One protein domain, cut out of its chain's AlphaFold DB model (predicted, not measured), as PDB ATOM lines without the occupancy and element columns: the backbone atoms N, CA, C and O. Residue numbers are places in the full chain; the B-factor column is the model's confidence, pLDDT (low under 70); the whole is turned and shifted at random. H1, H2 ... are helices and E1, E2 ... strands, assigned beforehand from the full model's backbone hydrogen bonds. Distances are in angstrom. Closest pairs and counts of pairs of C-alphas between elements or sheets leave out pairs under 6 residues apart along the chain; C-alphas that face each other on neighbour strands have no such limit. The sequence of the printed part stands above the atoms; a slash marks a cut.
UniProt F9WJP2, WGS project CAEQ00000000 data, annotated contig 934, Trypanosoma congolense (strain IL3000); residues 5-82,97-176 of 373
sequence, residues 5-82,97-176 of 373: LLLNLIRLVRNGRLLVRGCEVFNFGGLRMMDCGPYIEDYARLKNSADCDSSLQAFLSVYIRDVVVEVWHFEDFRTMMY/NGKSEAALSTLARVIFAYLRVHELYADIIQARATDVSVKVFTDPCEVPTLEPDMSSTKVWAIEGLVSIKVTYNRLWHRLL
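What this domain is: This is residues 5 to 82 and 97 to 176 of the 373 residues of an uncharacterized protein of Trypanosoma congolense (strain IL3000) (UniProt F9WJP2). What would one see first? A twisted five-stranded antiparallel sheet has helices H1 and H3 side by side over one face, and the small hairpin E1 and E2 covers these two helices on their side away from the sheet. H2 packs by the E5 edge, H4 and the short H5 sit toward one end of the sheet, and the long link 138 to 150 loops from one edge strand to the other on the side away from H1. What are the parts and the size? The 158 printed residues include five named helices and seven named strands, in the order H1 E1 E2 H2 E3 E4 H3 H4 E5 E6 E7 H5; the class is mixed, helices and strands, and the large sheet has the order E5 E3 E4 E7 E6. The whole is compact, with a radius of gyration of the C-alphas of 15.4 A and spans of 46 by 34 by 27 A.

Where its parts are: What comes first along the printed part? H1, residues 5 to 17, begins with C-alpha 5 at (287.088, 146.624, 406.011) and is 18.7 A long. E1, residues 24 to 28, and E2, residues 31 to 35, measure 13.2 A and 11.9 A; H2, residues 40 to 50, measures 15.4 A. What stands on either side of the cut? E3, residues 56 to 64, is 27.2 A long and E4, residues 67 to 76, is 27.6 A long. After the cut, H3, residues 97 to 117, runs 30.1 A from C-alpha 97 at (285.889, 157.106, 396.744), and H4, residues 120 to 126, measures 10.0 A. What closes the printed part? E5, residues 132 to 137, measures 16.9 A; E6, residues 151 to 158, and E7, residues 162 to 169, each measure 23.5 A. H5, residues 172 to 175, is 5.3 A long and ends with C-alpha 175 at (276.800, 114.685, 409.258).

How they stand to each other: Which backbone atoms pair in the sheets? Within hydrogen-bond range are N 61 and O 135 between E3 and E5, 2.8 A; N 60 and O 72 in the hairpin E3 and E4, 2.8 A; N 73 and O 165 between E4 and E7, 2.7 A; N 154 and O 166 in the hairpin E6 and E7, 2.9 A; and N 26 and O 33 in the hairpin E1 and E2, 2.8 A. How do the helices stand to the large sheet? There are two layers, helices on one face of a sheet, with H1, H2, H3 and H4 as the helices. H1 has a height over the sheet of 8.6 A, lies over E3 and E4, and runs along the strands, at 6 degrees to E3 on the local plane. H5 is on the same face as H1, over none of the strands, with C-alphas 69 and 172 the closest of E4 and H5, 5.9 A apart. Which other parts meet? H3 touches H1 with its residues 108 to 116 alone, at a shallow tilt of 19 degrees, the same way; the closest C-alphas are those of Gly 16 and Leu 115, 5.7 A. H1 and H2 are close but not clearly touching, the C-alphas of Leu 7 and Tyr 43 being 7.3 A apart, and H2 and H3 are apart. What of the helix backbones? In H1, H2, H3 and H4 every O i to N i+4 pair is within hydrogen-bond range; H5 is too short for such a pair.

The domain as a whole: How far does it reach, and where is it cut? The two C-alphas farthest apart, those of Tyr 82 and Arg 174, are 46.5 A apart. Residues 83 to 96 are not printed, and C-alphas 82 and 97 are 20.1 A apart across that cut. Which link is long, and where is confidence low? The link from E5 to E6, 13 residues, is long. Mean pLDDT of the printed part is 78.2, and 27 residues are under 70, among them residues 19 to 24 and 48 to 55 and those beside the cut, 79 to 82 and 97 to 100.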
ATOM      1  N   LEU A   5     287.977 147.254 407.011       83.06
ATOM      2  CA  LEU A   5     287.088 146.624 406.011       83.06
ATOM      3  C   LEU A   5     286.915 145.114 406.235       83.06
ATOM      4  O   LEU A   5     285.790 144.627 406.339       83.06
ATOM      5  N   LEU A   6     288.029 144.386 406.340       85.06
ATOM      6  CA  LEU A   6     288.041 142.936 406.533       85.06
ATOM      7  C   LEU A   6     287.337 142.536 407.839       85.06
ATOM      8  O   LEU A   6     286.503 141.635 407.863       85.06
ATOM      9  N   LEU A   7     287.600 143.286 408.912       84.88
ATOM     10  CA  LEU A   7     286.949 143.128 410.212       84.88
ATOM     11  C   LEU A   7     285.439 143.375 410.139       84.88
ATOM     12  O   LEU A   7     284.665 142.609 410.708       84.88
ATOM     13  N   ASN A   8     285.004 144.408 409.418       87.38
ATOM     14  CA  ASN A   8     283.592 144.729 409.238       87.38
ATOM     15  C   ASN A   8     282.859 143.640 408.440       87.38
ATOM     16  O   ASN A   8     281.732 143.289 408.786       87.38
ATOM     17  N   LEU A   9     283.500 143.056 407.423       89.56
ATOM     18  CA  LEU A   9     282.950 141.931 406.656       89.56
ATOM     19  C   LEU A   9     282.831 140.656 407.500       89.56
ATOM     20  O   LEU A   9     281.788 140.003 407.496       89.56
ATOM     21  N   ILE A  10     283.861 140.340 408.286       89.56
ATOM     22  CA  ILE A  10     283.843 139.224 409.240       89.56
ATOM     23  C   ILE A  10     282.716 139.409 410.261       89.56
ATOM     24  O   ILE A  10     281.939 138.486 410.518       89.56
ATOM     25  N   ARG A  11     282.585 140.619 410.815       87.19
ATOM     26  CA  ARG A  11     281.552 140.970 411.799       87.19
ATOM     27  C   ARG A  11     280.149 140.900 411.194       87.19
ATOM     28  O   ARG A  11     279.246 140.376 411.840       87.19
ATOM     29  N   LEU A  12     279.973 141.325 409.939       88.44
ATOM     30  CA  LEU A  12     278.722 141.183 409.185       88.44
ATOM     31  C   LEU A  12     278.279 139.715 409.094       88.44
ATOM     32  O   LEU A  12     277.147 139.396 409.461       88.44
ATOM     33  N   VAL A  13     279.171 138.821 408.653       91.44
ATOM     34  CA  VAL A  13     278.863 137.387 408.517       91.44
ATOM     35  C   VAL A  13     278.598 136.747 409.873       91.44
ATOM     36  O   VAL A  13     277.601 136.043 410.044       91.44
ATOM     37  N   ARG A  14     279.437 137.045 410.869       88.44
ATOM     38  CA  ARG A  14     279.259 136.536 412.229       88.44
ATOM     39  C   ARG A  14     277.909 136.940 412.814       88.44
ATOM     40  O   ARG A  14     277.194 136.070 413.298       88.44
ATOM     41  N   ASN A  15     277.528 138.211 412.720       84.62
ATOM     42  CA  ASN A  15     276.242 138.700 413.228       84.62
ATOM     43  C   ASN A  15     275.041 138.132 412.453       84.62
ATOM     44  O   ASN A  15     273.933 138.059 412.984       84.62
ATOM     45  N   GLY A  16     275.236 137.705 411.203       83.38
ATOM     46  CA  GLY A  16     274.218 136.976 410.449       83.38
ATOM     47  C   GLY A  16     274.046 135.512 410.872       83.38
ATOM     48  O   GLY A  16     272.979 134.946 410.641       83.38
ATOM     49  N   ARG A  17     275.070 134.895 411.480       86.75
ATOM     50  CA  ARG A  17     275.095 133.462 411.832       86.75
ATOM     51  C   ARG A  17     275.007 133.186 413.333       86.75
ATOM     52  O   ARG A  17     274.536 132.126 413.719       86.75
ATOM     53  N   LEU A  18     275.393 134.135 414.179       81.06
ATOM     54  CA  LEU A  18     275.190 134.077 415.622       81.06
ATOM     55  C   LEU A  18     273.997 134.960 415.985       81.06
ATOM     56  O   LEU A  18     274.088 136.187 415.984       81.06
ATOM     57  N   LEU A  19     272.864 134.336 416.307       66.38
ATOM     58  CA  LEU A  19     271.668 135.043 416.769       66.38
ATOM     59  C   LEU A  19     271.846 135.469 418.223       66.38
ATOM     60  O   LEU A  19     271.346 134.837 419.152       66.38
ATOM     61  N   VAL A  20     272.607 136.537 418.423       61.66
ATOM     62  CA  VAL A  20     272.905 137.062 419.752       61.66
ATOM     63  C   VAL A  20     272.034 138.274 420.045       61.66
ATOM     64  O   VAL A  20     271.787 139.127 419.193       61.66
ATOM     65  N   ARG A  21     271.587 138.359 421.300       56.16
ATOM     66  CA  ARG A  21     270.953 139.547 421.872       56.16
ATOM     67  C   ARG A  21     272.049 140.507 422.330       56.16
ATOM     68  O   ARG A  21     272.395 140.536 423.506       56.16
ATOM     69  N   GLY A  22     272.659 141.204 421.376       56.44
ATOM     70  CA  GLY A  22     273.603 142.279 421.674       56.44
ATOM     71  C   GLY A  22     272.923 143.471 422.355       56.44
ATOM     72  O   GLY A  22     271.698 143.583 422.333       56.44
ATOM     73  N   CYS A  23     273.711 144.380 422.928       57.12
ATOM     74  CA  CYS A  23     273.260 145.731 423.302       57.12
ATOM     75  C   CYS A  23     273.837 146.801 422.363       57.12
ATOM     76  O   CYS A  23     273.439 147.961 422.432       57.12
ATOM     77  N   GLU A  24     274.777 146.415 421.499       67.88
ATOM     78  CA  GLU A  24     275.469 147.316 420.589       67.88
ATOM     79  C   GLU A  24     274.879 147.248 419.183       67.88
ATOM     80  O   GLU A  24     274.325 146.231 418.750       67.88
ATOM     81  N   VAL A  25     275.017 148.365 418.474       74.25
ATOM     82  CA  VAL A  25     274.553 148.533 417.103       74.25
ATOM     83  C   VAL A  25     275.764 148.604 416.180       74.25
ATOM     84  O   VAL A  25     276.583 149.517 416.278       74.25
ATOM     85  N   PHE A  26     275.847 147.666 415.246       79.50
ATOM     86  CA  PHE A  26     276.821 147.669 414.164       79.50
ATOM     87  C   PHE A  26     276.218 148.316 412.918       79.50
ATOM     88  O   PHE A  26     275.128 147.940 412.477       79.50
ATOM     89  N   ASN A  27     276.938 149.286 412.352       81.06
ATOM     90  CA  ASN A  27     276.556 149.961 411.117       81.06
ATOM     91  C   ASN A  27     277.596 149.679 410.032       81.06
ATOM     92  O   ASN A  27     278.779 149.944 410.238       81.06
ATOM     93  N   PHE A  28     277.161 149.172 408.879       81.06
ATOM     94  CA  PHE A  28     278.048 148.918 407.742       81.06
ATOM     95  C   PHE A  28     277.265 148.899 406.426       81.06
ATOM     96  O   PHE A  28     276.231 148.244 406.331       81.06
ATOM     97  N   GLY A  29     277.719 149.641 405.410       72.06
ATOM     98  CA  GLY A  29     277.042 149.694 404.104       72.06
ATOM     99  C   GLY A  29     275.585 150.189 404.153       72.06
ATOM    100  O   GLY A  29     274.728 149.701 403.410       72.06
ATOM    101  N   GLY A  30     275.273 151.108 405.073       72.00
ATOM    102  CA  GLY A  30     273.906 151.590 405.320       72.00
ATOM    103  C   GLY A  30     272.981 150.570 406.001       72.00
ATOM    104  O   GLY A  30     271.786 150.827 406.139       72.00
ATOM    105  N   LEU A  31     273.507 149.419 406.431       72.50
ATOM    106  CA  LEU A  31     272.791 148.454 407.261       72.50
ATOM    107  C   LEU A  31     273.006 148.773 408.732       72.50
ATOM    108  O   LEU A  31     274.134 149.038 409.147       72.50
ATOM    109  N   ARG A  32     271.938 148.650 409.522       74.94
ATOM    110  CA  ARG A  32     271.984 148.715 410.983       74.94
ATOM    111  C   ARG A  32     271.583 147.366 411.573       74.94
ATOM    112  O   ARG A  32     270.466 146.901 411.332       74.94
ATOM    113  N   MET A  33     272.481 146.744 412.338       74.62
ATOM    114  CA  MET A  33     272.296 145.410 412.921       74.62
ATOM    115  C   MET A  33     272.664 145.375 414.403       74.62
ATOM    116  O   MET A  33     273.509 146.146 414.851       74.62
ATOM    117  N   MET A  34     272.078 144.431 415.142       71.31
ATOM    118  CA  MET A  34     272.552 144.104 416.488       71.31
ATOM    119  C   MET A  34     273.869 143.351 416.427       71.31
ATOM    120  O   MET A  34     274.117 142.578 415.498       71.31
ATOM    121  N   ASP A  35     274.695 143.587 417.433       72.44
ATOM    122  CA  ASP A  35     276.079 143.163 417.412       72.44
ATOM    123  C   ASP A  35     276.593 142.772 418.797       72.44
ATOM    124  O   ASP A  35     276.126 143.257 419.828       72.44
ATOM    125  N   CYS A  36     277.568 141.866 418.806       66.62
ATOM    126  CA  CYS A  36     278.190 141.344 420.024       66.62
ATOM    127  C   CYS A  36     279.368 142.203 420.504       66.62
ATOM    128  O   CYS A  36     280.094 141.785 421.405       66.62
ATOM    129  N   GLY A  37     279.590 143.357 419.874       66.00
ATOM    130  CA  GLY A  37     280.795 144.147 420.049       66.00
ATOM    131  C   GLY A  37     281.994 143.597 419.265       66.00
ATOM    132  O   GLY A  37     281.921 142.547 418.615       66.00
ATOM    133  N   PRO A  38     283.116 144.333 419.262       66.12
ATOM    134  CA  PRO A  38     284.314 143.937 418.539       66.12
ATOM    135  C   PRO A  38     284.967 142.731 419.225       66.12
ATOM    136  O   PRO A  38     285.266 142.760 420.417       66.12
ATOM    137  N   TYR A  39     285.234 141.671 418.463       71.19
ATOM    138  CA  TYR A  39     285.916 140.492 418.990       71.19
ATOM    139  C   TYR A  39     287.426 140.715 419.024       71.19
ATOM    140  O   TYR A  39     288.113 140.559 418.018       71.19
ATOM    141  N   ILE A  40     287.942 141.085 420.194       72.31
ATOM    142  CA  ILE A  40     289.349 141.470 420.404       72.31
ATOM    143  C   ILE A  40     290.326 140.407 419.868       72.31
ATOM    144  O   ILE A  40     291.369 140.751 419.314       72.31
ATOM    145  N   GLU A  41     289.973 139.125 419.973       74.06
ATOM    146  CA  GLU A  41     290.790 138.019 419.462       74.06
ATOM    147  C   GLU A  41     290.943 138.037 417.935       74.06
ATOM    148  O   GLU A  41     292.038 137.783 417.437       74.06
ATOM    149  N   ASP A  42     289.895 138.391 417.186       73.56
ATOM    150  CA  ASP A  42     289.974 138.487 415.724       73.56
ATOM    151  C   ASP A  42     290.847 139.671 415.308       73.56
ATOM    152  O   ASP A  42     291.667 139.547 414.402       73.56
ATOM    153  N   TYR A  43     290.714 140.805 416.006       71.38
ATOM    154  CA  TYR A  43     291.565 141.978 415.792       71.38
ATOM    155  C   TYR A  43     293.038 141.640 416.021       71.38
ATOM    156  O   TYR A  43     293.884 142.012 415.211       71.38
ATOM    157  N   ALA A  44     293.351 140.920 417.102       71.38
ATOM    158  CA  ALA A  44     294.717 140.503 417.396       71.38
ATOM    159  C   ALA A  44     295.269 139.553 416.321       71.38
ATOM    160  O   ALA A  44     296.391 139.746 415.858       71.38
ATOM    161  N   ARG A  45     294.475 138.568 415.878       73.25
ATOM    162  CA  ARG A  45     294.872 137.620 414.821       73.25
ATOM    163  C   ARG A  45     295.123 138.320 413.486       73.25
ATOM    164  O   ARG A  45     296.165 138.105 412.876       73.25
ATOM    165  N   LEU A  46     294.212 139.196 413.064       74.38
ATOM    166  CA  LEU A  46     294.325 139.918 411.794       74.38
ATOM    167  C   LEU A  46     295.467 140.933 411.807       74.38
ATOM    168  O   LEU A  46     296.170 141.066 410.810       74.38
ATOM    169  N   LYS A  47     295.707 141.600 412.943       71.25
ATOM    170  CA  LYS A  47     296.849 142.505 413.103       71.25
ATOM    171  C   LYS A  47     298.182 141.761 412.999       71.25
ATOM    172  O   LYS A  47     299.058 142.207 412.275       71.25
ATOM    173  N   ASN A  48     298.308 140.610 413.661       67.19
ATOM    174  CA  ASN A  48     299.528 139.799 413.595       67.19
ATOM    175  C   ASN A  48     299.778 139.233 412.184       67.19
ATOM    176  O   ASN A  48     300.927 139.049 411.798       67.19
ATOM    177  N   SER A  49     298.717 138.957 411.419       64.56
ATOM    178  CA  SER A  49     298.814 138.505 410.025       64.56
ATOM    179  C   SER A  49     299.223 139.629 409.067       64.56
ATOM    180  O   SER A  49     299.991 139.382 408.141       64.56
ATOM    181  N   ALA A  50     298.735 140.853 409.295       62.34
ATOM    182  CA  ALA A  50     299.060 142.029 408.487       62.34
ATOM    183  C   ALA A  50     300.562 142.359 408.484       62.34
ATOM    184  O   ALA A  50     301.087 142.854 407.493       62.34
ATOM    185  N   ASP A  51     301.246 142.072 409.593       60.09
ATOM    186  CA  ASP A  51     302.677 142.333 409.748       60.09
ATOM    187  C   ASP A  51     303.556 141.346 408.946       60.09
ATOM    188  O   ASP A  51     304.746 141.606 408.755       60.09
ATOM    189  N   CYS A  52     302.992 140.229 408.461       55.28
ATOM    190  CA  CYS A  52     303.728 139.155 407.783       55.28
ATOM    191  C   CYS A  52     303.476 139.056 406.268       55.28
ATOM    192  O   CYS A  52     304.385 138.627 405.561       55.28
ATOM    193  N   ASP A  53     302.299 139.447 405.763       56.88
ATOM    194  CA  ASP A  53     301.902 139.211 404.366       56.88
ATOM    195  C   ASP A  53     301.456 140.474 403.616       56.88
ATOM    196  O   ASP A  53     300.784 141.355 404.145       56.88
ATOM    197  N   SER A  54     301.790 140.535 402.321       54.00
ATOM    198  CA  SER A  54     301.438 141.651 401.426       54.00
ATOM    199  C   SER A  54     299.956 141.702 401.025       54.00
ATOM    200  O   SER A  54     299.506 142.709 400.475       54.00
ATOM    201  N   SER A  55     299.207 140.628 401.277       60.72
ATOM    202  CA  SER A  55     297.763 140.527 401.050       60.72
ATOM    203  C   SER A  55     297.079 140.070 402.331       60.72
ATOM    204  O   SER A  55     297.389 139.002 402.854       60.72
ATOM    205  N   LEU A  56     296.130 140.864 402.817       77.31
ATOM    206  CA  LEU A  56     295.361 140.556 404.017       77.31
ATOM    207  C   LEU A  56     294.272 139.535 403.680       77.31
ATOM    208  O   LEU A  56     293.262 139.874 403.059       77.31
ATOM    209  N   GLN A  57     294.486 138.287 404.093       86.19
ATOM    210  CA  GLN A  57     293.515 137.203 403.954       86.19
ATOM    211  C   GLN A  57     292.949 136.796 405.312       86.19
ATOM    212  O   GLN A  57     293.626 136.846 406.340       86.19
ATOM    213  N   ALA A  58     291.682 136.396 405.319       88.94
ATOM    214  CA  ALA A  58     291.020 135.872 406.501       88.94
ATOM    215  C   ALA A  58     289.996 134.809 406.134       88.94
ATOM    216  O   ALA A  58     289.331 134.882 405.102       88.94
ATOM    217  N   PHE A  59     289.804 133.859 407.036       91.62
ATOM    218  CA  PHE A  59     288.823 132.799 406.899       91.62
ATOM    219  C   PHE A  59     287.891 132.802 408.106       91.62
ATOM    220  O   PHE A  59     288.320 133.029 409.234       91.62
ATOM    221  N   LEU A  60     286.609 132.534 407.888       93.50
ATOM    222  CA  LEU A  60     285.617 132.380 408.945       93.50
ATOM    223  C   LEU A  60     284.834 131.096 408.712       93.50
ATOM    224  O   LEU A  60     284.164 130.944 407.696       93.50
ATOM    225  N   SER A  61     284.882 130.177 409.667       94.00
ATOM    226  CA  SER A  61     284.128 128.926 409.608       94.00
ATOM    227  C   SER A  61     282.943 128.970 410.561       94.00
ATOM    228  O   SER A  61     283.074 129.378 411.718       94.00
ATOM    229  N   VAL A  62     281.790 128.528 410.068       93.00
ATOM    230  CA  VAL A  62     280.537 128.403 410.813       93.00
ATOM    231  C   VAL A  62     280.304 126.932 411.116       93.00
ATOM    232  O   VAL A  62     280.324 126.089 410.214       93.00
ATOM    233  N   TYR A  63     280.053 126.640 412.385       91.44
ATOM    234  CA  TYR A  63     279.790 125.301 412.883       91.44
ATOM    235  C   TYR A  63     278.385 125.215 413.462       91.44
ATOM    236  O   TYR A  63     277.959 126.112 414.192       91.44
ATOM    237  N   ILE A  64     277.710 124.099 413.202       89.00
ATOM    238  CA  ILE A  64     276.459 123.726 413.864       89.00
ATOM    239  C   ILE A  64     276.677 122.361 414.514       89.00
ATOM    240  O   ILE A  64     276.932 121.379 413.821       89.00
ATOM    241  N   ARG A  65     276.594 122.295 415.848       87.94
ATOM    242  CA  ARG A  65     276.864 121.096 416.662       87.94
ATOM    243  C   ARG A  65     278.182 120.421 416.270       87.94
ATOM    244  O   ARG A  65     278.212 119.232 415.962       87.94
ATOM    245  N   ASP A  66     279.242 121.225 416.222       86.44
ATOM    246  CA  ASP A  66     280.614 120.838 415.858       86.44
ATOM    247  C   ASP A  66     280.823 120.352 414.410       86.44
ATOM    248  O   ASP A  66     281.949 120.044 414.022       86.44
ATOM    249  N   VAL A  67     279.785 120.352 413.569       88.25
ATOM    250  CA  VAL A  67     279.907 120.101 412.127       88.25
ATOM    251  C   VAL A  67     280.213 121.412 411.414       88.25
ATOM    252  O   VAL A  67     279.521 122.403 411.637       88.25
ATOM    253  N   VAL A  68     281.221 121.423 410.539       91.12
ATOM    254  CA  VAL A  68     281.531 122.573 409.676       91.12
ATOM    255  C   VAL A  68     280.462 122.667 408.595       91.12
ATOM    256  O   VAL A  68     280.253 121.719 407.836       91.12
ATOM    257  N   VAL A  69     279.788 123.810 408.525       91.56
ATOM    258  CA  VAL A  69     278.660 124.018 407.611       91.56
ATOM    259  C   VAL A  69     279.000 125.034 406.529       91.56
ATOM    260  O   VAL A  69     278.738 124.783 405.355       91.56
ATOM    261  N   GLU A  70     279.636 126.145 406.900       94.31
ATOM    262  CA  GLU A  70     280.120 127.159 405.960       94.31
ATOM    263  C   GLU A  70     281.572 127.517 406.258       94.31
ATOM    264  O   GLU A  70     281.983 127.593 407.416       94.31
ATOM    265  N   VAL A  71     282.326 127.806 405.205       94.44
ATOM    266  CA  VAL A  71     283.656 128.400 405.266       94.44
ATOM    267  C   VAL A  71     283.658 129.621 404.361       94.44
ATOM    268  O   VAL A  71     283.425 129.527 403.159       94.44
ATOM    269  N   TRP A  72     283.907 130.773 404.959       95.44
ATOM    270  CA  TRP A  72     284.035 132.058 404.300       95.44
ATOM    271  C   TRP A  72     285.512 132.392 404.171       95.44
ATOM    272  O   TRP A  72     286.268 132.227 405.122       95.44
ATOM    273  N   HIS A  73     285.909 132.872 403.007       93.12
ATOM    274  CA  HIS A  73     287.244 133.335 402.685       93.12
ATOM    275  C   HIS A  73     287.137 134.779 402.215       93.12
ATOM    276  O   HIS A  73     286.328 135.090 401.341       93.12
ATOM    277  N   PHE A  74     287.934 135.646 402.815       91.38
ATOM    278  CA  PHE A  74     287.975 137.068 402.540       91.38
ATOM    279  C   PHE A  74     289.394 137.447 402.137       91.38
ATOM    280  O   PHE A  74     290.344 137.150 402.859       91.38
ATOM    281  N   GLU A  75     289.521 138.147 401.019       87.75
ATOM    282  CA  GLU A  75     290.784 138.677 400.519       87.75
ATOM    283  C   GLU A  75     290.642 140.185 400.343       87.75
ATOM    284  O   GLU A  75     289.763 140.646 399.613       87.75
ATOM    285  N   ASP A  76     291.495 140.955 401.013       85.50
ATOM    286  CA  ASP A  76     291.610 142.399 400.821       85.50
ATOM    287  C   ASP A  76     292.787 142.686 399.877       85.50
ATOM    288  O   ASP A  76     293.945 142.393 400.186       85.50
ATOM    289  N   PHE A  77     292.480 143.245 398.705       77.31
ATOM    290  CA  PHE A  77     293.473 143.565 397.672       77.31
ATOM    291  C   PHE A  77     294.008 144.989 397.784       77.31
ATOM    292  O   PHE A  77     294.870 145.388 396.993       77.31
ATOM    293  N   ARG A  78     293.516 145.777 398.750       73.31
ATOM    294  CA  ARG A  78     294.071 147.099 399.026       73.31
ATOM    295  C   ARG A  78     295.487 146.889 399.536       73.31
ATOM    296  O   ARG A  78     295.706 146.468 400.666       73.31
ATOM    297  N   THR A  79     296.453 147.153 398.670       53.28
ATOM    298  CA  THR A  79     297.875 146.987 398.957       53.28
ATOM    299  C   THR A  79     298.202 147.778 400.222       53.28
ATOM    300  O   THR A  79     298.076 149.006 400.235       53.28
ATOM    301  N   MET A  80     298.594 147.088 401.298       48.22
ATOM    302  CA  MET A  80     299.075 147.727 402.520       48.22
ATOM    303  C   MET A  80     300.405 148.426 402.199       48.22
ATOM    304  O   MET A  80     301.486 147.867 402.339       48.22
ATOM    305  N   MET A  81     300.343 149.682 401.760       35.84
ATOM    306  CA  MET A  81     301.480 150.604 401.789       35.84
ATOM    307  C   MET A  81     301.731 151.030 403.246       35.84
ATOM    308  O   MET A  81     301.595 152.200 403.595       35.84
ATOM    309  N   TYR A  82     302.081 150.082 404.119       35.84
ATOM    310  CA  TYR A  82     302.696 150.391 405.409       35.84
ATOM    311  C   TYR A  82     304.205 150.506 405.204       35.84
ATOM    312  O   TYR A  82     304.974 149.588 405.463       35.84
ATOM    313  N   ASN A  97     286.411 157.535 395.443       55.66
ATOM    314  CA  ASN A  97     285.889 157.106 396.744       55.66
ATOM    315  C   ASN A  97     284.372 156.855 396.752       55.66
ATOM    316  O   ASN A  97     283.939 155.877 397.340       55.66
ATOM    317  N   GLY A  98     283.559 157.654 396.049       56.41
ATOM    318  CA  GLY A  98     282.096 157.493 396.108       56.41
ATOM    319  C   GLY A  98     281.577 156.225 395.415       56.41
ATOM    320  O   GLY A  98     280.679 155.558 395.921       56.41
ATOM    321  N   LYS A  99     282.159 155.852 394.266       59.81
ATOM    322  CA  LYS A  99     281.749 154.644 393.523       59.81
ATOM    323  C   LYS A  99     282.194 153.359 394.225       59.81
ATOM    324  O   LYS A  99     281.432 152.400 394.263       59.81
ATOM    325  N   SER A 100     283.402 153.352 394.789       68.69
ATOM    326  CA  SER A 100     283.921 152.213 395.555       68.69
ATOM    327  C   SER A 100     283.183 152.037 396.886       68.69
ATOM    328  O   SER A 100     282.850 150.914 397.252       68.69
ATOM    329  N   GLU A 101     282.838 153.131 397.565       74.12
ATOM    330  CA  GLU A 101     282.019 153.106 398.781       74.12
ATOM    331  C   GLU A 101     280.585 152.630 398.508       74.12
ATOM    332  O   GLU A 101     280.078 151.771 399.229       74.12
ATOM    333  N   ALA A 102     279.953 153.100 397.428       70.56
ATOM    334  CA  ALA A 102     278.641 152.609 397.011       70.56
ATOM    335  C   ALA A 102     278.674 151.113 396.651       70.56
ATOM    336  O   ALA A 102     277.798 150.363 397.072       70.56
ATOM    337  N   ALA A 103     279.707 150.652 395.935       71.56
ATOM    338  CA  ALA A 103     279.881 149.236 395.610       71.56
ATOM    339  C   ALA A 103     280.070 148.373 396.869       71.56
ATOM    340  O   ALA A 103     279.433 147.328 396.993       71.56
ATOM    341  N   LEU A 104     280.877 148.830 397.834       79.62
ATOM    342  CA  LEU A 104     281.036 148.174 399.136       79.62
ATOM    343  C   LEU A 104     279.729 148.135 399.927       79.62
ATOM    344  O   LEU A 104     279.397 147.118 400.534       79.62
ATOM    345  N   SER A 105     278.972 149.232 399.905       78.19
ATOM    346  CA  SER A 105     277.667 149.309 400.550       78.19
ATOM    347  C   SER A 105     276.686 148.310 399.942       78.19
ATOM    348  O   SER A 105     275.973 147.627 400.677       78.19
ATOM    349  N   THR A 106     276.662 148.194 398.615       75.00
ATOM    350  CA  THR A 106     275.847 147.205 397.906       75.00
ATOM    351  C   THR A 106     276.301 145.787 398.232       75.00
ATOM    352  O   THR A 106     275.467 144.949 398.561       75.00
ATOM    353  N   LEU A 107     277.609 145.519 398.232       79.81
ATOM    354  CA  LEU A 107     278.160 144.214 398.596       79.81
ATOM    355  C   LEU A 107     277.754 143.805 400.018       79.81
ATOM    356  O   LEU A 107     277.293 142.684 400.225       79.81
ATOM    357  N   ALA A 108     277.844 144.719 400.987       82.12
ATOM    358  CA  ALA A 108     277.402 144.469 402.358       82.12
ATOM    359  C   ALA A 108     275.915 144.075 402.423       82.12
ATOM    360  O   ALA A 108     275.551 143.138 403.133       82.12
ATOM    361  N   ARG A 109     275.053 144.740 401.641       77.25
ATOM    362  CA  ARG A 109     273.614 144.424 401.544       77.25
ATOM    363  C   ARG A 109     273.349 143.085 400.880       77.25
ATOM    364  O   ARG A 109     272.507 142.341 401.370       77.25
ATOM    365  N   VAL A 110     274.076 142.759 399.815       79.25
ATOM    366  CA  VAL A 110     273.979 141.459 399.137       79.25
ATOM    367  C   VAL A 110     274.358 140.333 400.094       79.25
ATOM    368  O   VAL A 110     273.614 139.364 400.219       79.25
ATOM    369  N   ILE A 111     275.464 140.482 400.827       86.06
ATOM    370  CA  ILE A 111     275.890 139.500 401.832       86.06
ATOM    371  C   ILE A 111     274.846 139.386 402.938       86.06
ATOM    372  O   ILE A 111     274.459 138.280 403.303       86.06
ATOM    373  N   PHE A 112     274.346 140.509 403.452       83.06
ATOM    374  CA  PHE A 112     273.292 140.496 404.462       83.06
ATOM    375  C   PHE A 112     272.037 139.762 403.978       83.06
ATOM    376  O   PHE A 112     271.524 138.897 404.687       83.06
ATOM    377  N   ALA A 113     271.562 140.072 402.771       77.94
ATOM    378  CA  ALA A 113     270.410 139.412 402.177       77.94
ATOM    379  C   ALA A 113     270.668 137.910 402.025       77.94
ATOM    380  O   ALA A 113     269.856 137.115 402.496       77.94
ATOM    381  N   TYR A 114     271.828 137.523 401.480       83.50
ATOM    382  CA  TYR A 114     272.249 136.127 401.373       83.50
ATOM    383  C   TYR A 114     272.187 135.417 402.729       83.50
ATOM    384  O   TYR A 114     271.550 134.373 402.839       83.50
ATOM    385  N   LEU A 115     272.751 136.005 403.787       84.75
ATOM    386  CA  LEU A 115     272.743 135.415 405.129       84.75
ATOM    387  C   LEU A 115     271.326 135.152 405.658       84.75
ATOM    388  O   LEU A 115     271.146 134.187 406.399       84.75
ATOM    389  N   ARG A 116     270.334 135.971 405.279       79.31
ATOM    390  CA  ARG A 116     268.933 135.853 405.727       79.31
ATOM    391  C   ARG A 116     268.075 134.932 404.860       79.31
ATOM    392  O   ARG A 116     267.141 134.338 405.383       79.31
ATOM    393  N   VAL A 117     268.353 134.826 403.561       73.00
ATOM    394  CA  VAL A 117     267.571 133.970 402.645       73.00
ATOM    395  C   VAL A 117     268.152 132.567 402.492       73.00
ATOM    396  O   VAL A 117     267.447 131.666 402.050       73.00
ATOM    397  N   HIS A 118     269.427 132.373 402.837       79.62
ATOM    398  CA  HIS A 118     270.071 131.067 402.761       79.62
ATOM    399  C   HIS A 118     269.374 130.052 403.671       79.62
ATOM    400  O   HIS A 118     269.008 130.390 404.796       79.62
ATOM    401  N   GLU A 119     269.252 128.801 403.219       78.69
ATOM    402  CA  GLU A 119     268.512 127.738 403.923       78.69
ATOM    403  C   GLU A 119     268.957 127.549 405.383       78.69
ATOM    404  O   GLU A 119     268.120 127.420 406.274       78.69
ATOM    405  N   LEU A 120     270.256 127.710 405.653       81.75
ATOM    406  CA  LEU A 120     270.814 127.667 407.008       81.75
ATOM    407  C   LEU A 120     270.216 128.661 407.990       81.75
ATOM    408  O   LEU A 120     270.279 128.443 409.197       81.75
ATOM    409  N   TYR A 121     269.690 129.783 407.511       81.81
ATOM    410  CA  TYR A 121     269.132 130.796 408.390       81.81
ATOM    411  C   TYR A 121     267.955 130.245 409.203       81.81
ATOM    412  O   TYR A 121     267.854 130.523 410.399       81.81
ATOM    413  N   ALA A 122     267.107 129.419 408.582       75.56
ATOM    414  CA  ALA A 122     265.976 128.792 409.257       75.56
ATOM    415  C   ALA A 122     266.441 127.853 410.381       75.56
ATOM    416  O   ALA A 122     265.905 127.909 411.490       75.56
ATOM    417  N   ASP A 123     267.477 127.053 410.122       77.81
ATOM    418  CA  ASP A 123     268.041 126.128 411.106       77.81
ATOM    419  C   ASP A 123     268.744 126.858 412.248       77.81
ATOM    420  O   ASP A 123     268.583 126.495 413.410       77.81
ATOM    421  N   ILE A 124     269.478 127.928 411.941       80.69
ATOM    422  CA  ILE A 124     270.170 128.750 412.938       80.69
ATOM    423  C   ILE A 124     269.167 129.436 413.877       80.69
ATOM    424  O   ILE A 124     269.425 129.498 415.077       80.69
ATOM    425  N   ILE A 125     268.011 129.897 413.376       77.25
ATOM    426  CA  ILE A 125     266.937 130.460 414.222       77.25
ATOM    427  C   ILE A 125     266.352 129.433 415.186       77.25
ATOM    428  O   ILE A 125     265.986 129.781 416.308       77.25
ATOM    429  N   GLN A 126     266.263 128.177 414.762       72.69
ATOM    430  CA  GLN A 126     265.715 127.104 415.587       72.69
ATOM    431  C   GLN A 126     266.770 126.451 416.493       72.69
ATOM    432  O   GLN A 126     266.423 125.774 417.465       72.69
ATOM    433  N   ALA A 127     268.055 126.648 416.196       74.50
ATOM    434  CA  ALA A 127     269.163 126.125 416.975       74.50
ATOM    435  C   ALA A 127     269.282 126.825 418.338       74.50
ATOM    436  O   ALA A 127     268.948 127.997 418.521       74.50
ATOM    437  N   ARG A 128     269.804 126.099 419.331       77.81
ATOM    438  CA  ARG A 128     270.174 126.710 420.612       77.81
ATOM    439  C   ARG A 128     271.402 127.590 420.404       77.81
ATOM    440  O   ARG A 128     272.267 127.258 419.603       77.81
ATOM    441  N   ALA A 129     271.539 128.651 421.197       73.06
ATOM    442  CA  ALA A 129     272.698 129.547 421.111       73.06
ATOM    443  C   ALA A 129     274.048 128.822 421.294       73.06
ATOM    444  O   ALA A 129     275.054 129.255 420.751       73.06
ATOM    445  N   THR A 130     274.069 127.709 422.033       80.94
ATOM    446  CA  THR A 130     275.255 126.859 422.234       80.94
ATOM    447  C   THR A 130     275.580 125.955 421.050       80.94
ATOM    448  O   THR A 130     276.687 125.437 420.974       80.94
ATOM    449  N   ASP A 131     274.615 125.720 420.160       85.31
ATOM    450  CA  ASP A 131     274.763 124.782 419.049       85.31
ATOM    451  C   ASP A 131     275.482 125.434 417.863       85.31
ATOM    452  O   ASP A 131     276.013 124.717 417.022       85.31
ATOM    453  N   VAL A 132     275.510 126.768 417.779       87.25
ATOM    454  CA  VAL A 132     276.148 127.496 416.678       87.25
ATOM    455  C   VAL A 132     277.420 128.166 417.177       87.25
ATOM    456  O   VAL A 132     277.396 128.918 418.149       87.25
ATOM    457  N   SER A 133     278.538 127.923 416.497       89.50
ATOM    458  CA  SER A 133     279.797 128.612 416.785       89.50
ATOM    459  C   SER A 133     280.466 129.104 415.509       89.50
ATOM    460  O   SER A 133     280.270 128.557 414.425       89.50
ATOM    461  N   VAL A 134     281.239 130.179 415.635       90.38
ATOM    462  CA  VAL A 134     281.946 130.814 414.523       90.38
ATOM    463  C   VAL A 134     283.400 131.007 414.931       90.38
ATOM    464  O   VAL A 134     283.661 131.520 416.017       90.38
ATOM    465  N   LYS A 135     284.342 130.604 414.075       90.44
ATOM    466  CA  LYS A 135     285.789 130.715 414.327       90.44
ATOM    467  C   LYS A 135     286.477 131.420 413.165       90.44
ATOM    468  O   LYS A 135     286.127 131.163 412.019       90.44
ATOM    469  N   VAL A 136     287.436 132.294 413.470       89.75
ATOM    470  CA  VAL A 136     288.238 133.020 412.472       89.75
ATOM    471  C   VAL A 136     289.657 132.468 412.434       89.75
ATOM    472  O   VAL A 136     290.280 132.261 413.480       89.75
ATOM    473  N   PHE A 137     290.162 132.270 411.225       88.38
ATOM    474  CA  PHE A 137     291.503 131.790 410.926       88.38
ATOM    475  C   PHE A 137     292.194 132.783 409.992       88.38
ATOM    476  O   PHE A 137     291.544 133.447 409.185       88.38
ATOM    477  N   THR A 138     293.510 132.888 410.111       84.50
ATOM    478  CA  THR A 138     294.359 133.692 409.216       84.50
ATOM    479  C   THR A 138     295.287 132.807 408.395       84.50
ATOM    480  O   THR A 138     295.605 133.151 407.266       84.50
ATOM    481  N   ASP A 139     295.673 131.646 408.932       82.12
ATOM    482  CA  ASP A 139     296.456 130.648 408.207       82.12
ATOM    483  C   ASP A 139     295.520 129.724 407.400       82.12
ATOM    484  O   ASP A 139     294.653 129.074 408.000       82.12
ATOM    485  N   PRO A 140     295.676 129.624 406.064       82.75
ATOM    486  CA  PRO A 140     294.903 128.696 405.241       82.75
ATOM    487  C   PRO A 140     295.075 127.224 405.650       82.75
ATOM    488  O   PRO A 140     294.172 126.423 405.413       82.75
ATOM    489  N   CYS A 141     296.195 126.851 406.278       83.12
ATOM    490  CA  CYS A 141     296.467 125.479 406.713       83.12
ATOM    491  C   CYS A 141     295.590 125.032 407.894       83.12
ATOM    492  O   CYS A 141     295.391 123.833 408.091       83.12
ATOM    493  N   GLU A 142     295.070 125.974 408.685       85.06
ATOM    494  CA  GLU A 142     294.218 125.690 409.848       85.06
ATOM    495  C   GLU A 142     292.724 125.626 409.496       85.06
ATOM    496  O   GLU A 142     291.896 125.227 410.323       85.06
ATOM    497  N   VAL A 143     292.361 126.027 408.275       87.25
ATOM    498  CA  VAL A 143     290.969 126.126 407.838       87.25
ATOM    499  C   VAL A 143     290.388 124.724 407.640       87.25
ATOM    500  O   VAL A 143     290.972 123.905 406.928       87.25
ATOM    501  N   PRO A 144     289.215 124.416 408.219       87.38
ATOM    502  CA  PRO A 144     288.567 123.135 407.986       87.38
ATOM    503  C   PRO A 144     288.161 122.980 406.517       87.38
ATOM    504  O   PRO A 144     287.482 123.837 405.947       87.38
ATOM    505  N   THR A 145     288.516 121.848 405.917       83.50
ATOM    506  CA  THR A 145     288.144 121.533 404.537       83.50
ATOM    507  C   THR A 145     286.731 120.960 404.479       83.50
ATOM    508  O   THR A 145     286.417 119.981 405.156       83.50
ATOM    509  N   LEU A 146     285.879 121.550 403.640       83.56
ATOM    510  CA  LEU A 146     284.595 120.965 403.264       83.56
ATOM    511  C   LEU A 146     284.789 120.014 402.081       83.56
ATOM    512  O   LEU A 146     285.537 120.323 401.154       83.56
ATOM    513  N   GLU A 147     284.115 118.862 402.103       77.00
ATOM    514  CA  GLU A 147     284.188 117.905 400.997       77.00
ATOM    515  C   GLU A 147     283.626 118.532 399.708       77.00
ATOM    516  O   GLU A 147     282.486 119.010 399.711       77.00
ATOM    517  N   PRO A 148     284.394 118.533 398.600       69.25
ATOM    518  CA  PRO A 148     284.037 119.267 397.389       69.25
ATOM    519  C   PRO A 148     282.723 118.768 396.784       69.25
ATOM    520  O   PRO A 148     281.892 119.584 396.388       69.25
ATOM    521  N   ASP A 149     282.489 117.455 396.823       72.00
ATOM    522  CA  ASP A 149     281.322 116.786 396.236       72.00
ATOM    523  C   ASP A 149     279.998 117.151 396.929       72.00
ATOM    524  O   ASP A 149     278.922 117.018 396.346       72.00
ATOM    525  N   MET A 150     280.074 117.638 398.170       75.94
ATOM    526  CA  MET A 150     278.918 118.024 398.984       75.94
ATOM    527  C   MET A 150     278.794 119.541 399.137       75.94
ATOM    528  O   MET A 150     277.879 120.029 399.809       75.94
ATOM    529  N   SER A 151     279.707 120.295 398.521       85.00
ATOM    530  CA  SER A 151     279.827 121.731 398.720       85.00
ATOM    531  C   SER A 151     279.295 122.547 397.542       85.00
ATOM    532  O   SER A 151     279.415 122.177 396.378       85.00
ATOM    533  N   SER A 152     278.697 123.693 397.847       83.38
ATOM    534  CA  SER A 152     278.389 124.753 396.892       83.38
ATOM    535  C   SER A 152     279.264 125.954 397.208       83.38
ATOM    536  O   SER A 152     279.487 126.267 398.377       83.38
ATOM    537  N   THR A 153     279.772 126.621 396.177       86.69
ATOM    538  CA  THR A 153     280.615 127.805 396.334       86.69
ATOM    539  C   THR A 153     279.953 129.009 395.680       86.69
ATOM    540  O   THR A 153     279.481 128.910 394.549       86.69
ATOM    541  N   LYS A 154     279.954 130.150 396.371       85.12
ATOM    542  CA  LYS A 154     279.600 131.459 395.808       85.12
ATOM    543  C   LYS A 154     280.748 132.435 396.015       85.12
ATOM    544  O   LYS A 154     281.445 132.362 397.025       85.12
ATOM    545  N   VAL A 155     280.947 133.327 395.052       83.31
ATOM    546  CA  VAL A 155     282.014 134.329 395.080       83.31
ATOM    547  C   VAL A 155     281.417 135.692 394.760       83.31
ATOM    548  O   VAL A 155     280.665 135.831 393.799       83.31
ATOM    549  N   TRP A 156     281.777 136.689 395.559       87.00
ATOM    550  CA  TRP A 156     281.489 138.095 395.318       87.00
ATOM    551  C   TRP A 156     282.796 138.868 395.360       87.00
ATOM    552  O   TRP A 156     283.539 138.770 396.332       87.00
ATOM    553  N   ALA A 157     283.074 139.648 394.323       80.19
ATOM    554  CA  ALA A 157     284.291 140.437 394.250       80.19
ATOM    555  C   ALA A 157     283.991 141.857 393.774       80.19
ATOM    556  O   ALA A 157     283.108 142.083 392.946       80.19
ATOM    557  N   ILE A 158     284.754 142.807 394.302       77.12
ATOM    558  CA  ILE A 158     284.877 144.160 393.771       77.12
ATOM    559  C   ILE A 158     286.316 144.285 393.287       77.12
ATOM    560  O   ILE A 158     287.256 144.148 394.076       77.12
ATOM    561  N   GLU A 159     286.472 144.520 391.987       71.94
ATOM    562  CA  GLU A 159     287.767 144.580 391.314       71.94
ATOM    563  C   GLU A 159     288.743 145.520 392.037       71.94
ATOM    564  O   GLU A 159     288.412 146.661 392.364       71.94
ATOM    565  N   GLY A 160     289.948 145.012 392.315       68.62
ATOM    566  CA  GLY A 160     291.020 145.764 392.973       68.62
ATOM    567  C   GLY A 160     290.763 146.129 394.440       68.62
ATOM    568  O   GLY A 160     291.544 146.892 395.004       68.62
ATOM    569  N   LEU A 161     289.691 145.618 395.059       76.19
ATOM    570  CA  LEU A 161     289.289 145.998 396.412       76.19
ATOM    571  C   LEU A 161     289.145 144.796 397.345       76.19
ATOM    572  O   LEU A 161     289.892 144.690 398.311       76.19
ATOM    573  N   VAL A 162     288.193 143.902 397.073       83.44
ATOM    574  CA  VAL A 162     287.893 142.774 397.966       83.44
ATOM    575  C   VAL A 162     287.314 141.591 397.196       83.44
ATOM    576  O   VAL A 162     286.533 141.783 396.265       83.44
ATOM    577  N   SER A 163     287.660 140.373 397.606       85.50
ATOM    578  CA  SER A 163     287.026 139.125 397.170       85.50
ATOM    579  C   SER A 163     286.504 138.368 398.385       85.50
ATOM    580  O   SER A 163     287.156 138.296 399.425       85.50
ATOM    581  N   ILE A 164     285.291 137.839 398.268       90.00
ATOM    582  CA  ILE A 164     284.603 137.087 399.308       90.00
ATOM    583  C   ILE A 164     284.088 135.809 398.679       90.00
ATOM    584  O   ILE A 164     283.218 135.833 397.811       90.00
ATOM    585  N   LYS A 165     284.603 134.682 399.145       92.12
ATOM    586  CA  LYS A 165     284.201 133.352 398.710       92.12
ATOM    587  C   LYS A 165     283.556 132.630 399.882       92.12
ATOM    588  O   LYS A 165     284.160 132.518 400.939       92.12
ATOM    589  N   VAL A 166     282.351 132.108 399.695       92.56
ATOM    590  CA  VAL A 166     281.706 131.209 400.656       92.56
ATOM    591  C   VAL A 166     281.623 129.819 400.055       92.56
ATOM    592  O   VAL A 166     281.184 129.649 398.921       92.56
ATOM    593  N   THR A 167     282.037 128.824 400.826       92.25
ATOM    594  CA  THR A 167     281.841 127.409 400.535       92.25
ATOM    595  C   THR A 167     280.923 126.836 401.604       92.25
ATOM    596  O   THR A 167     281.191 126.952 402.795       92.25
ATOM    597  N   TYR A 168     279.819 126.239 401.178       90.50
ATOM    598  CA  TYR A 168     278.752 125.737 402.034       90.50
ATOM    599  C   TYR A 168     278.509 124.254 401.762       90.50
ATOM    600  O   TYR A 168     278.420 123.853 400.606       90.50
ATOM    601  N   ASN A 169     278.358 123.441 402.806       87.69
ATOM    602  CA  ASN A 169     278.036 122.023 402.685       87.69
ATOM    603  C   ASN A 169     276.519 121.796 402.609       87.69
ATOM    604  O   ASN A 169     275.840 121.860 403.626       87.69
ATOM    605  N   ARG A 170     275.994 121.427 401.435       82.69
ATOM    606  CA  ARG A 170     274.552 121.202 401.200       82.69
ATOM    607  C   ARG A 170     273.980 120.016 401.971       82.69
ATOM    608  O   ARG A 170     272.772 119.926 402.161       82.69
ATOM    609  N   LEU A 171     274.827 119.071 402.374       81.62
ATOM    610  CA  LEU A 171     274.417 117.844 403.054       81.62
ATOM    611  C   LEU A 171     274.837 117.816 404.524       81.62
ATOM    612  O   LEU A 171     274.837 116.747 405.135       81.62
ATOM    613  N   TRP A 172     275.160 118.968 405.114       81.25
ATOM    614  CA  TRP A 172     275.644 119.070 406.492       81.25
ATOM    615  C   TRP A 172     274.724 118.384 407.519       81.25
ATOM    616  O   TRP A 172     275.216 117.762 408.460       81.25
ATOM    617  N   HIS A 173     273.402 118.385 407.308       78.44
ATOM    618  CA  HIS A 173     272.450 117.674 408.171       78.44
ATOM    619  C   HIS A 173     272.716 116.166 408.264       78.44
ATOM    620  O   HIS A 173     272.431 115.558 409.293       78.44
ATOM    621  N   ARG A 174     273.267 115.544 407.210       78.12
ATOM    622  CA  ARG A 174     273.609 114.110 407.205       78.12
ATOM    623  C   ARG A 174     274.808 113.794 408.095       78.12
ATOM    624  O   ARG A 174     274.977 112.646 408.491       78.12
ATOM    625  N   LEU A 175     275.625 114.801 408.399       73.50
ATOM    626  CA  LEU A 175     276.800 114.685 409.258       73.50
ATOM    627  C   LEU A 175     276.449 114.854 410.742       73.50
ATOM    628  O   LEU A 175     277.252 114.515 411.612       73.50
ATOM    629  N   LEU A 176     275.240 115.335 411.054       73.12
ATOM    630  CA  LEU A 176     274.751 115.385 412.425       73.12
ATOM    631  C   LEU A 176     274.496 113.962 412.924       73.12
ATOM    632  O   LEU A 176     273.644 113.234 412.414       73.12
TER     633      LEU A 176